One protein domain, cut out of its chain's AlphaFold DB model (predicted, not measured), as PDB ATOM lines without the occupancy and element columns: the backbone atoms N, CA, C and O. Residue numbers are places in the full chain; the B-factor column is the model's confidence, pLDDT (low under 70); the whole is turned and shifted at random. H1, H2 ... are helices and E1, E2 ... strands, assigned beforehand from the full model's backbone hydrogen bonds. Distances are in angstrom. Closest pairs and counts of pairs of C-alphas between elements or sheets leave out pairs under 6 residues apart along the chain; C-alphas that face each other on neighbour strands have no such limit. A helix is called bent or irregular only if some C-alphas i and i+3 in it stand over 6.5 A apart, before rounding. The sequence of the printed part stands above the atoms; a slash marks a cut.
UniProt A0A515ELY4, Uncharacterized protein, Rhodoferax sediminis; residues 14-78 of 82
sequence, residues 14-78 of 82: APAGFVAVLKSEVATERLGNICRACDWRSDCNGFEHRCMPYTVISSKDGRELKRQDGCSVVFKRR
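Overview. This is residues 14 to 78 of the 82 residues of an uncharacterized protein of Rhodoferax sediminis (UniProt A0A515ELY4). With little regular structure, the domain is a two-stranded antiparallel ribbon, E1 and E2, with short helices H2 and H3 near E2 and H1 at the end of E1; the long loop of residues 44 to 72 reaches the other end and folds back, 56 to 57 pairing with 64 to 65. The printed part has 65 residues, in order E1 H1 H2 H3 E2, mixed, 23 in named elements. It is compact, radius of gyration of the C-alphas 11.8 A, spanning 35 by 22 by 19 A.

Arrangement. E1, residues 18 to 22, and E2, residues 73 to 77, are antiparallel at 144 degrees; N 19 and O 76, 2.8 A apart, are within hydrogen-bond range. The closest C-alphas of H3, residues 39 to 43, and E2 are Asp 39 and Lys 76, 5.2 A. H3 is irregular, C-alphas 39 and 42 being 7.5 A apart; 0 of 1 O i to N i+4 and 1 of 2 O i to N i+3 pairs are within range. H1, residues 23 to 26, and H2, residues 34 to 37, both too short for an O i to N i+4 pair, only just touch, with 3 pairs of C-alphas within 8 A, closest Val 26 and Ala 37, 6.7 A.

Along the chain. E1, 13.1 A long, begins at C-alpha 18 (99.130, 90.538, 111.666); E2, 13.0 A, ends at C-alpha 77 (101.715, 89.426, 108.170). H1, H2 and H3 measure 5.3 A, 5.7 A and 9.0 A.

Size, cuts and confidence. The C-alphas farthest apart, Arg 30 and Asp 61, are 36.2 A apart. The printed part has no cut; the link H3 to E2 is long, and residues 46 to 49 have pLDDT under 70.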
ATOM      1  N   ALA A  14      97.186  94.693 116.968       80.38
ATOM      2  CA  ALA A  14      97.319  94.391 115.548       80.38
ATOM      3  C   ALA A  14      96.024  93.780 114.972       80.38
ATOM      4  O   ALA A  14      95.335  93.030 115.666       80.38
ATOM      5  N   PRO A  15      95.693  94.039 113.691       82.06
ATOM      6  CA  PRO A  15      94.613  93.330 113.010       82.06
ATOM      7  C   PRO A  15      94.827  91.808 113.028       82.06
ATOM      8  O   PRO A  15      95.964  91.323 113.043       82.06
ATOM      9  N   ALA A  16      93.737  91.038 112.976       83.75
ATOM     10  CA  ALA A  16      93.803  89.578 112.949       83.75
ATOM     11  C   ALA A  16      94.689  89.076 111.791       83.75
ATOM     12  O   ALA A  16      94.540  89.510 110.651       83.75
ATOM     13  N   GLY A  17      95.626  88.170 112.089       85.56
ATOM     14  CA  GLY A  17      96.608  87.672 111.115       85.56
ATOM     15  C   GLY A  17      97.863  88.543 110.953       85.56
ATOM     16  O   GLY A  17      98.764  88.179 110.195       85.56
ATOM     17  N   PHE A  18      97.971  89.648 111.692       87.12
ATOM     18  CA  PHE A  18      99.130  90.538 111.666       87.12
ATOM     19  C   PHE A  18      99.824  90.620 113.032       87.12
ATOM     20  O   PHE A  18      99.318  90.167 114.065       87.12
ATOM     21  N   VAL A  19     101.030  91.177 113.018       86.38
ATOM     22  CA  VAL A  19     101.795  91.594 114.196       86.38
ATOM     23  C   VAL A  19     102.238  93.034 114.017       86.38
ATOM     24  O   VAL A  19     102.532  93.473 112.904       86.38
ATOM     25  N   ALA A  20     102.279  93.778 115.116       85.69
ATOM     26  CA  ALA A  20     102.886  95.095 115.134       85.69
ATOM     27  C   ALA A  20     104.416  94.944 115.149       85.69
ATOM     28  O   ALA A  20     104.950  94.112 115.876       85.69
ATOM     29  N   VAL A  21     105.107  95.747 114.343       86.75
ATOM     30  CA  VAL A  21     106.575  95.837 114.268       86.75
ATOM     31  C   VAL A  21     106.963  97.306 114.327       86.75
ATOM     32  O   VAL A  21     106.288  98.138 113.712       86.75
ATOM     33  N   LEU A  22     108.028  97.660 115.046       86.88
ATOM     34  CA  LEU A  22     108.411  99.062 115.196       86.88
ATOM     35  C   LEU A  22     108.779  99.676 113.844       86.88
ATOM     36  O   LEU A  22     109.499  99.091 113.035       86.88
ATOM     37  N   LYS A  23     108.354 100.921 113.611       87.69
ATOM     38  CA  LYS A  23     108.755 101.657 112.404       87.69
ATOM     39  C   LYS A  23     110.262 101.816 112.303       87.69
ATOM     40  O   LYS A  23     110.782 101.753 111.201       87.69
ATOM     41  N   SER A  24     110.951 101.986 113.428       85.62
ATOM     42  CA  SER A  24     112.412 102.069 113.467       85.62
ATOM     43  C   SER A  24     113.108 100.789 113.002       85.62
ATOM     44  O   SER A  24     114.243 100.872 112.556       85.62
ATOM     45  N   GLU A  25     112.453  99.628 113.082       85.75
ATOM     46  CA  GLU A  25     113.022  98.346 112.638       85.75
ATOM     47  C   GLU A  25     112.874  98.130 111.126       85.75
ATOM     48  O   GLU A  25     113.643  97.383 110.530       85.75
ATOM     49  N   VAL A  26     111.901  98.793 110.491       86.25
ATOM     50  CA  VAL A  26     111.618  98.646 109.050       86.25
ATOM     51  C   VAL A  26     111.945  99.898 108.232       86.25
ATOM     52  O   VAL A  26     111.904  99.864 107.000       86.25
ATOM     53  N   ALA A  27     112.228 101.022 108.892       85.75
ATOM     54  CA  ALA A  27     112.585 102.268 108.235       85.75
ATOM     55  C   ALA A  27     113.946 102.126 107.552       85.75
ATOM     56  O   ALA A  27     114.959 101.851 108.186       85.75
ATOM     57  N   THR A  28     113.964 102.372 106.247       84.50
ATOM     58  CA  THR A  28     115.193 102.501 105.464       84.50
ATOM     59  C   THR A  28     115.143 103.811 104.692       84.50
ATOM     60  O   THR A  28     114.060 104.267 104.315       84.50
ATOM     61  N   GLU A  29     116.299 104.416 104.417       83.44
ATOM     62  CA  GLU A  29     116.368 105.697 103.693       83.44
ATOM     63  C   GLU A  29     115.715 105.625 102.301       83.44
ATOM     64  O   GLU A  29     115.149 106.600 101.817       83.44
ATOM     65  N   ARG A  30     115.720 104.441 101.673       86.12
ATOM     66  CA  ARG A  30     115.133 104.204 100.343       86.12
ATOM     67  C   ARG A  30     113.614 104.015 100.351       86.12
ATOM     68  O   ARG A  30     112.992 104.072  99.294       86.12
ATOM     69  N   LEU A  31     113.005 103.771 101.512       85.38
ATOM     70  CA  LEU A  31     111.575 103.467 101.620       85.38
ATOM     71  C   LEU A  31     110.693 104.693 101.318       85.38
ATOM     72  O   LEU A  31     109.585 104.560 100.784       85.38
ATOM     73  N   GLY A  32     111.183 105.889 101.661       86.94
ATOM     74  CA  GLY A  32     110.441 107.146 101.575       86.94
ATOM     75  C   GLY A  32     109.255 107.167 102.541       86.94
ATOM     76  O   GLY A  32     109.379 107.581 103.690       86.94
ATOM     77  N   ASN A  33     108.090 106.692 102.094       86.44
ATOM     78  CA  ASN A  33     106.894 106.612 102.933       86.44
ATOM     79  C   ASN A  33     106.911 105.324 103.769       86.44
ATOM     80  O   ASN A  33     106.664 104.240 103.242       86.44
ATOM     81  N   ILE A  34     107.119 105.458 105.083       86.38
ATOM     82  CA  ILE A  34     107.189 104.336 106.035       86.38
ATOM     83  C   ILE A  34     105.976 103.407 105.986       86.38
ATOM     84  O   ILE A  34     106.082 102.203 106.208       86.38
ATOM     85  N   CYS A  35     104.810 103.940 105.638       85.25
ATOM     86  CA  CYS A  35     103.598 103.153 105.569       85.25
ATOM     87  C   CYS A  35     103.595 102.196 104.355       85.25
ATOM     88  O   CYS A  35     102.705 101.355 104.286       85.25
ATOM     89  N   ARG A  36     104.563 102.285 103.421       87.00
ATOM     90  CA  ARG A  36     104.821 101.282 102.363       87.00
ATOM     91  C   ARG A  36     105.419  99.984 102.905       87.00
ATOM     92  O   ARG A  36     105.307  98.962 102.247       87.00
ATOM     93  N   ALA A  37     106.012 100.012 104.098       89.00
ATOM     94  CA  ALA A  37     106.449  98.806 104.793       89.00
ATOM     95  C   ALA A  37     105.317  98.136 105.596       89.00
ATOM     96  O   ALA A  37     105.588  97.191 106.324       89.00
ATOM     97  N   CYS A  38     104.069  98.600 105.515       89.00
ATOM     98  CA  CYS A  38     102.936  97.964 106.188       89.00
ATOM     99  C   CYS A  38     102.250  96.978 105.237       89.00
ATOM    100  O   CYS A  38     101.762  97.390 104.186       89.00
ATOM    101  N   ASP A  39     102.172  95.704 105.614       89.94
ATOM    102  CA  ASP A  39     101.539  94.672 104.784       89.94
ATOM    103  C   ASP A  39     100.007  94.812 104.806       89.94
ATOM    104  O   ASP A  39      99.335  94.455 103.848       89.94
ATOM    105  N   TRP A  40      99.455  95.403 105.871       87.62
ATOM    106  CA  TRP A  40      98.030  95.730 106.004       87.62
ATOM    107  C   TRP A  40      97.646  97.043 105.288       87.62
ATOM    108  O   TRP A  40      96.546  97.561 105.449       87.62
ATOM    109  N   ARG A  41      98.558  97.656 104.515       87.25
ATOM    110  CA  ARG A  41      98.315  98.971 103.892       87.25
ATOM    111  C   ARG A  41      97.102  98.977 102.958       87.25
ATOM    112  O   ARG A  41      96.439 100.006 102.894       87.25
ATOM    113  N   SER A  42      96.834  97.886 102.241       84.56
ATOM    114  CA  SER A  42      95.679  97.755 101.336       84.56
ATOM    115  C   SER A  42      94.345  97.964 102.045       84.56
ATOM    116  O   SER A  42      93.443  98.579 101.490       84.56
ATOM    117  N   ASP A  43      94.261  97.489 103.281       83.19
ATOM    118  CA  ASP A  43      93.073  97.522 104.132       83.19
ATOM    119  C   ASP A  43      93.102  98.721 105.098       83.19
ATOM    120  O   ASP A  43      92.156  98.980 105.842       83.19
ATOM    121  N   CYS A  44      94.196  99.488 105.079       80.44
ATOM    122  CA  CYS A  44      94.383 100.664 105.909       80.44
ATOM    123  C   CYS A  44      93.555 101.832 105.380       80.44
ATOM    124  O   CYS A  44      93.999 102.619 104.541       80.44
ATOM    125  N   ASN A  45      92.364 101.992 105.946       71.75
ATOM    126  CA  ASN A  45      91.451 103.088 105.645       71.75
ATOM    127  C   ASN A  45      91.826 104.393 106.379       71.75
ATOM    128  O   ASN A  45      91.037 105.003 107.099       71.75
ATOM    129  N   GLY A  46      93.093 104.790 106.283       63.06
ATOM    130  CA  GLY A  46      93.609 106.031 106.855       63.06
ATOM    131  C   GLY A  46      93.910 105.969 108.350       63.06
ATOM    132  O   GLY A  46      94.992 106.398 108.724       63.06
ATOM    133  N   PHE A  47      93.025 105.421 109.193       64.12
ATOM    134  CA  PHE A  47      93.222 105.387 110.654       64.12
ATOM    135  C   PHE A  47      92.447 104.283 111.401       64.12
ATOM    136  O   PHE A  47      92.498 104.264 112.628       64.12
ATOM    137  N   GLU A  48      91.758 103.357 110.716       64.19
ATOM    138  CA  GLU A  48      90.919 102.333 111.384       64.19
ATOM    139  C   GLU A  48      91.711 101.411 112.340       64.19
ATOM    140  O   GLU A  48      91.135 100.907 113.299       64.19
ATOM    141  N   HIS A  49      93.033 101.251 112.159       67.00
ATOM    142  CA  HIS A  49      93.904 100.541 113.106       67.00
ATOM    143  C   HIS A  49      95.151 101.352 113.499       67.00
ATOM    144  O   HIS A  49      95.772 102.059 112.696       67.00
ATOM    145  N   ARG A  50      95.530 101.252 114.780       71.12
ATOM    146  CA  ARG A  50      96.435 102.191 115.462       71.12
ATOM    147  C   ARG A  50      97.914 101.866 115.210       71.12
ATOM    148  O   ARG A  50      98.541 101.100 115.934       71.12
ATOM    149  N   CYS A  51      98.493 102.507 114.193       81.44
ATOM    150  CA  CYS A  51      99.914 102.376 113.834       81.44
ATOM    151  C   CYS A  51     100.828 103.500 114.383       81.44
ATOM    152  O   CYS A  51     102.029 103.523 114.112       81.44
ATOM    153  N   MET A  52     100.270 104.458 115.130       79.12
ATOM    154  CA  MET A  52     100.949 105.672 115.616       79.12
ATOM    155  C   MET A  52     100.691 105.899 117.113       79.12
ATOM    156  O   MET A  52      99.711 105.359 117.625       79.12
ATOM    157  N   PRO A  53     101.489 106.731 117.810       75.44
ATOM    158  CA  PRO A  53     101.340 106.999 119.244       75.44
ATOM    159  C   PRO A  53     100.381 108.148 119.595       75.44
ATOM    160  O   PRO A  53      99.882 108.202 120.721       75.44
ATOM    161  N   TYR A  54     100.044 109.026 118.648       74.69
ATOM    162  CA  TYR A  54      99.159 110.177 118.868       74.69
ATOM    163  C   TYR A  54      97.675 109.840 118.707       74.69
ATOM    164  O   TYR A  54      97.320 109.042 117.841       74.69
ATOM    165  N   THR A  55      96.826 110.459 119.538       78.25
ATOM    166  CA  THR A  55      95.358 110.303 119.541       78.25
ATOM    167  C   THR A  55      94.739 110.563 118.175       78.25
ATOM    168  O   THR A  55      94.994 111.593 117.558       78.25
ATOM    169  N   VAL A  56      93.919 109.611 117.718       76.50
ATOM    170  CA  VAL A  56      93.075 109.749 116.531       76.50
ATOM    171  C   VAL A  56      91.657 109.364 116.916       76.50
ATOM    172  O   VAL A  56      91.455 108.353 117.587       76.50
ATOM    173  N   ILE A  57      90.690 110.169 116.492       78.50
ATOM    174  CA  ILE A  57      89.273 109.872 116.660       78.50
ATOM    175  C   ILE A  57      88.785 109.202 115.380       78.50
ATOM    176  O   ILE A  57      88.935 109.753 114.290       78.50
ATOM    177  N   SER A  58      88.241 107.997 115.508       74.00
ATOM    178  CA  SER A  58      87.655 107.269 114.388       74.00
ATOM    179  C   SER A  58      86.452 108.033 113.836       74.00
ATOM    180  O   SER A  58      85.479 108.274 114.547       74.00
ATOM    181  N   SER A  59      86.479 108.377 112.549       72.31
ATOM    182  CA  SER A  59      85.354 109.052 111.885       72.31
ATOM    183  C   SER A  59      84.105 108.169 111.753       72.31
ATOM    184  O   SER A  59      83.037 108.674 111.420       72.31
ATOM    185  N   LYS A  60      84.236 106.854 111.976       75.25
ATOM    186  CA  LYS A  60      83.167 105.859 111.799       75.25
ATOM    187  C   LYS A  60      82.299 105.697 113.044       75.25
ATOM    188  O   LYS A  60      81.091 105.539 112.928       75.25
ATOM    189  N   ASP A  61      82.919 105.705 114.220       80.50
ATOM    190  CA  ASP A  61      82.260 105.415 115.499       80.50
ATOM    191  C   ASP A  61      82.629 106.403 116.620       80.50
ATOM    192  O   ASP A  61      82.190 106.239 117.756       80.50
ATOM    193  N   GLY A  62      83.426 107.434 116.320       78.94
ATOM    194  CA  GLY A  62      83.841 108.459 117.277       78.94
ATOM    195  C   GLY A  62      84.791 107.955 118.364       78.94
ATOM    196  O   GLY A  62      85.079 108.691 119.306       78.94
ATOM    197  N   ARG A  63      85.275 106.708 118.274       79.81
ATOM    198  CA  ARG A  63      86.132 106.130 119.311       79.81
ATOM    199  C   ARG A  63      87.526 106.728 119.277       79.81
ATOM    200  O   ARG A  63      88.110 106.932 118.210       79.81
ATOM    201  N   GLU A  64      88.079 106.942 120.467       80.81
ATOM    202  CA  GLU A  64      89.490 107.257 120.606       80.81
ATOM    203  C   GLU A  64      90.314 106.008 120.302       80.81
ATOM    204  O   GLU A  64      90.287 105.016 121.030       80.81
ATOM    205  N   LEU A  65      91.077 106.062 119.219       77.19
ATOM    206  CA  LEU A  65      92.040 105.032 118.895       77.19
ATOM    207  C   LEU A  65      93.362 105.466 119.512       77.19
ATOM    208  O   LEU A  65      93.946 106.450 119.034       77.19
ATOM    209  N   LYS A  66      93.828 104.752 120.563       76.88
ATOM    210  CA  LYS A  66      95.157 104.935 121.172       76.88
ATOM    211  C   LYS A  66      96.047 103.720 121.445       76.88
ATOM    212  O   LYS A  66      95.689 102.883 122.250       76.88
ATOM    213  N   ARG A  67      97.250 103.697 120.828       77.19
ATOM    214  CA  ARG A  67      98.382 102.843 121.232       77.19
ATOM    215  C   ARG A  67      98.854 103.335 122.587       77.19
ATOM    216  O   ARG A  67      99.172 104.523 122.732       77.19
ATOM    217  N   GLN A  68      98.888 102.441 123.561       73.62
ATOM    218  CA  GLN A  68      99.233 102.801 124.935       73.62
ATOM    219  C   GLN A  68     100.746 102.819 125.175       73.62
ATOM    220  O   GLN A  68     101.214 103.460 126.109       73.62
ATOM    221  N   ASP A  69     101.509 102.190 124.281       74.06
ATOM    222  CA  ASP A  69     102.964 102.045 124.370       74.06
ATOM    223  C   ASP A  69     103.769 103.244 123.837       74.06
ATOM    224  O   ASP A  69     104.999 103.242 123.891       74.06
ATOM    225  N   GLY A  70     103.107 104.269 123.287       74.56
ATOM    226  CA  GLY A  70     103.785 105.451 122.748       74.56
ATOM    227  C   GLY A  70     104.668 105.174 121.523       74.56
ATOM    228  O   GLY A  70     105.416 106.057 121.097       74.56
ATOM    229  N   CYS A  71     104.556 103.995 120.905       81.50
ATOM    230  CA  CYS A  71     105.373 103.598 119.765       81.50
ATOM    231  C   CYS A  71     104.664 103.841 118.424       81.50
ATOM    232  O   CYS A  71     103.439 103.897 118.327       81.50
ATOM    233  N   SER A  72     105.450 103.987 117.353       84.38
ATOM    234  CA  SER A  72     104.928 103.950 115.983       84.38
ATOM    235  C   SER A  72     105.287 102.615 115.346       84.38
ATOM    236  O   SER A  72     106.461 102.245 115.322       84.38
ATOM    237  N   VAL A  73     104.298 101.925 114.788       87.56
ATOM    238  CA  VAL A  73     104.444 100.563 114.259       87.56
ATOM    239  C   VAL A  73     103.957 100.454 112.817       87.56
ATOM    240  O   VAL A  73     103.243 101.318 112.311       87.56
ATOM    241  N   VAL A  74     104.338  99.385 112.135       88.31
ATOM    242  CA  VAL A  74     103.645  98.873 110.951       88.31
ATOM    243  C   VAL A  74     103.087  97.493 111.267       88.31
ATOM    244  O   VAL A  74     103.588  96.812 112.159       88.31
ATOM    245  N   PHE A  75     102.064  97.071 110.531       89.00
ATOM    246  CA  PHE A  75     101.533  95.720 110.651       89.00
ATOM    247  C   PHE A  75     102.170  94.824 109.598       89.00
ATOM    248  O   PHE A  75     102.118  95.121 108.402       89.00
ATOM    249  N   LYS A  76     102.789  93.740 110.056       87.62
ATOM    250  CA  LYS A  76     103.386  92.697 109.223       87.62
ATOM    251  C   LYS A  76     102.532  91.445 109.274       87.62
ATOM    252  O   LYS A  76     101.974  91.142 110.330       87.62
ATOM    253  N   ARG A  77     102.399  90.727 108.155       88.62
ATOM    254  CA  ARG A  77     101.715  89.426 108.170       88.62
ATOM    255  C   ARG A  77     102.449  88.501 109.129       88.62
ATOM    256  O   ARG A  77     103.677  88.426 109.092       88.62
ATOM    257  N   ARG A  78     101.702  87.801 109.987       84.38
ATOM    258  CA  ARG A  78     102.284  86.699 110.758       84.38
ATOM    259  C   ARG A  78     102.878  85.721 109.757       84.38
ATOM    260  O   ARG A  78     102.194  85.327 108.814       84.38
TER     261      ARG A  78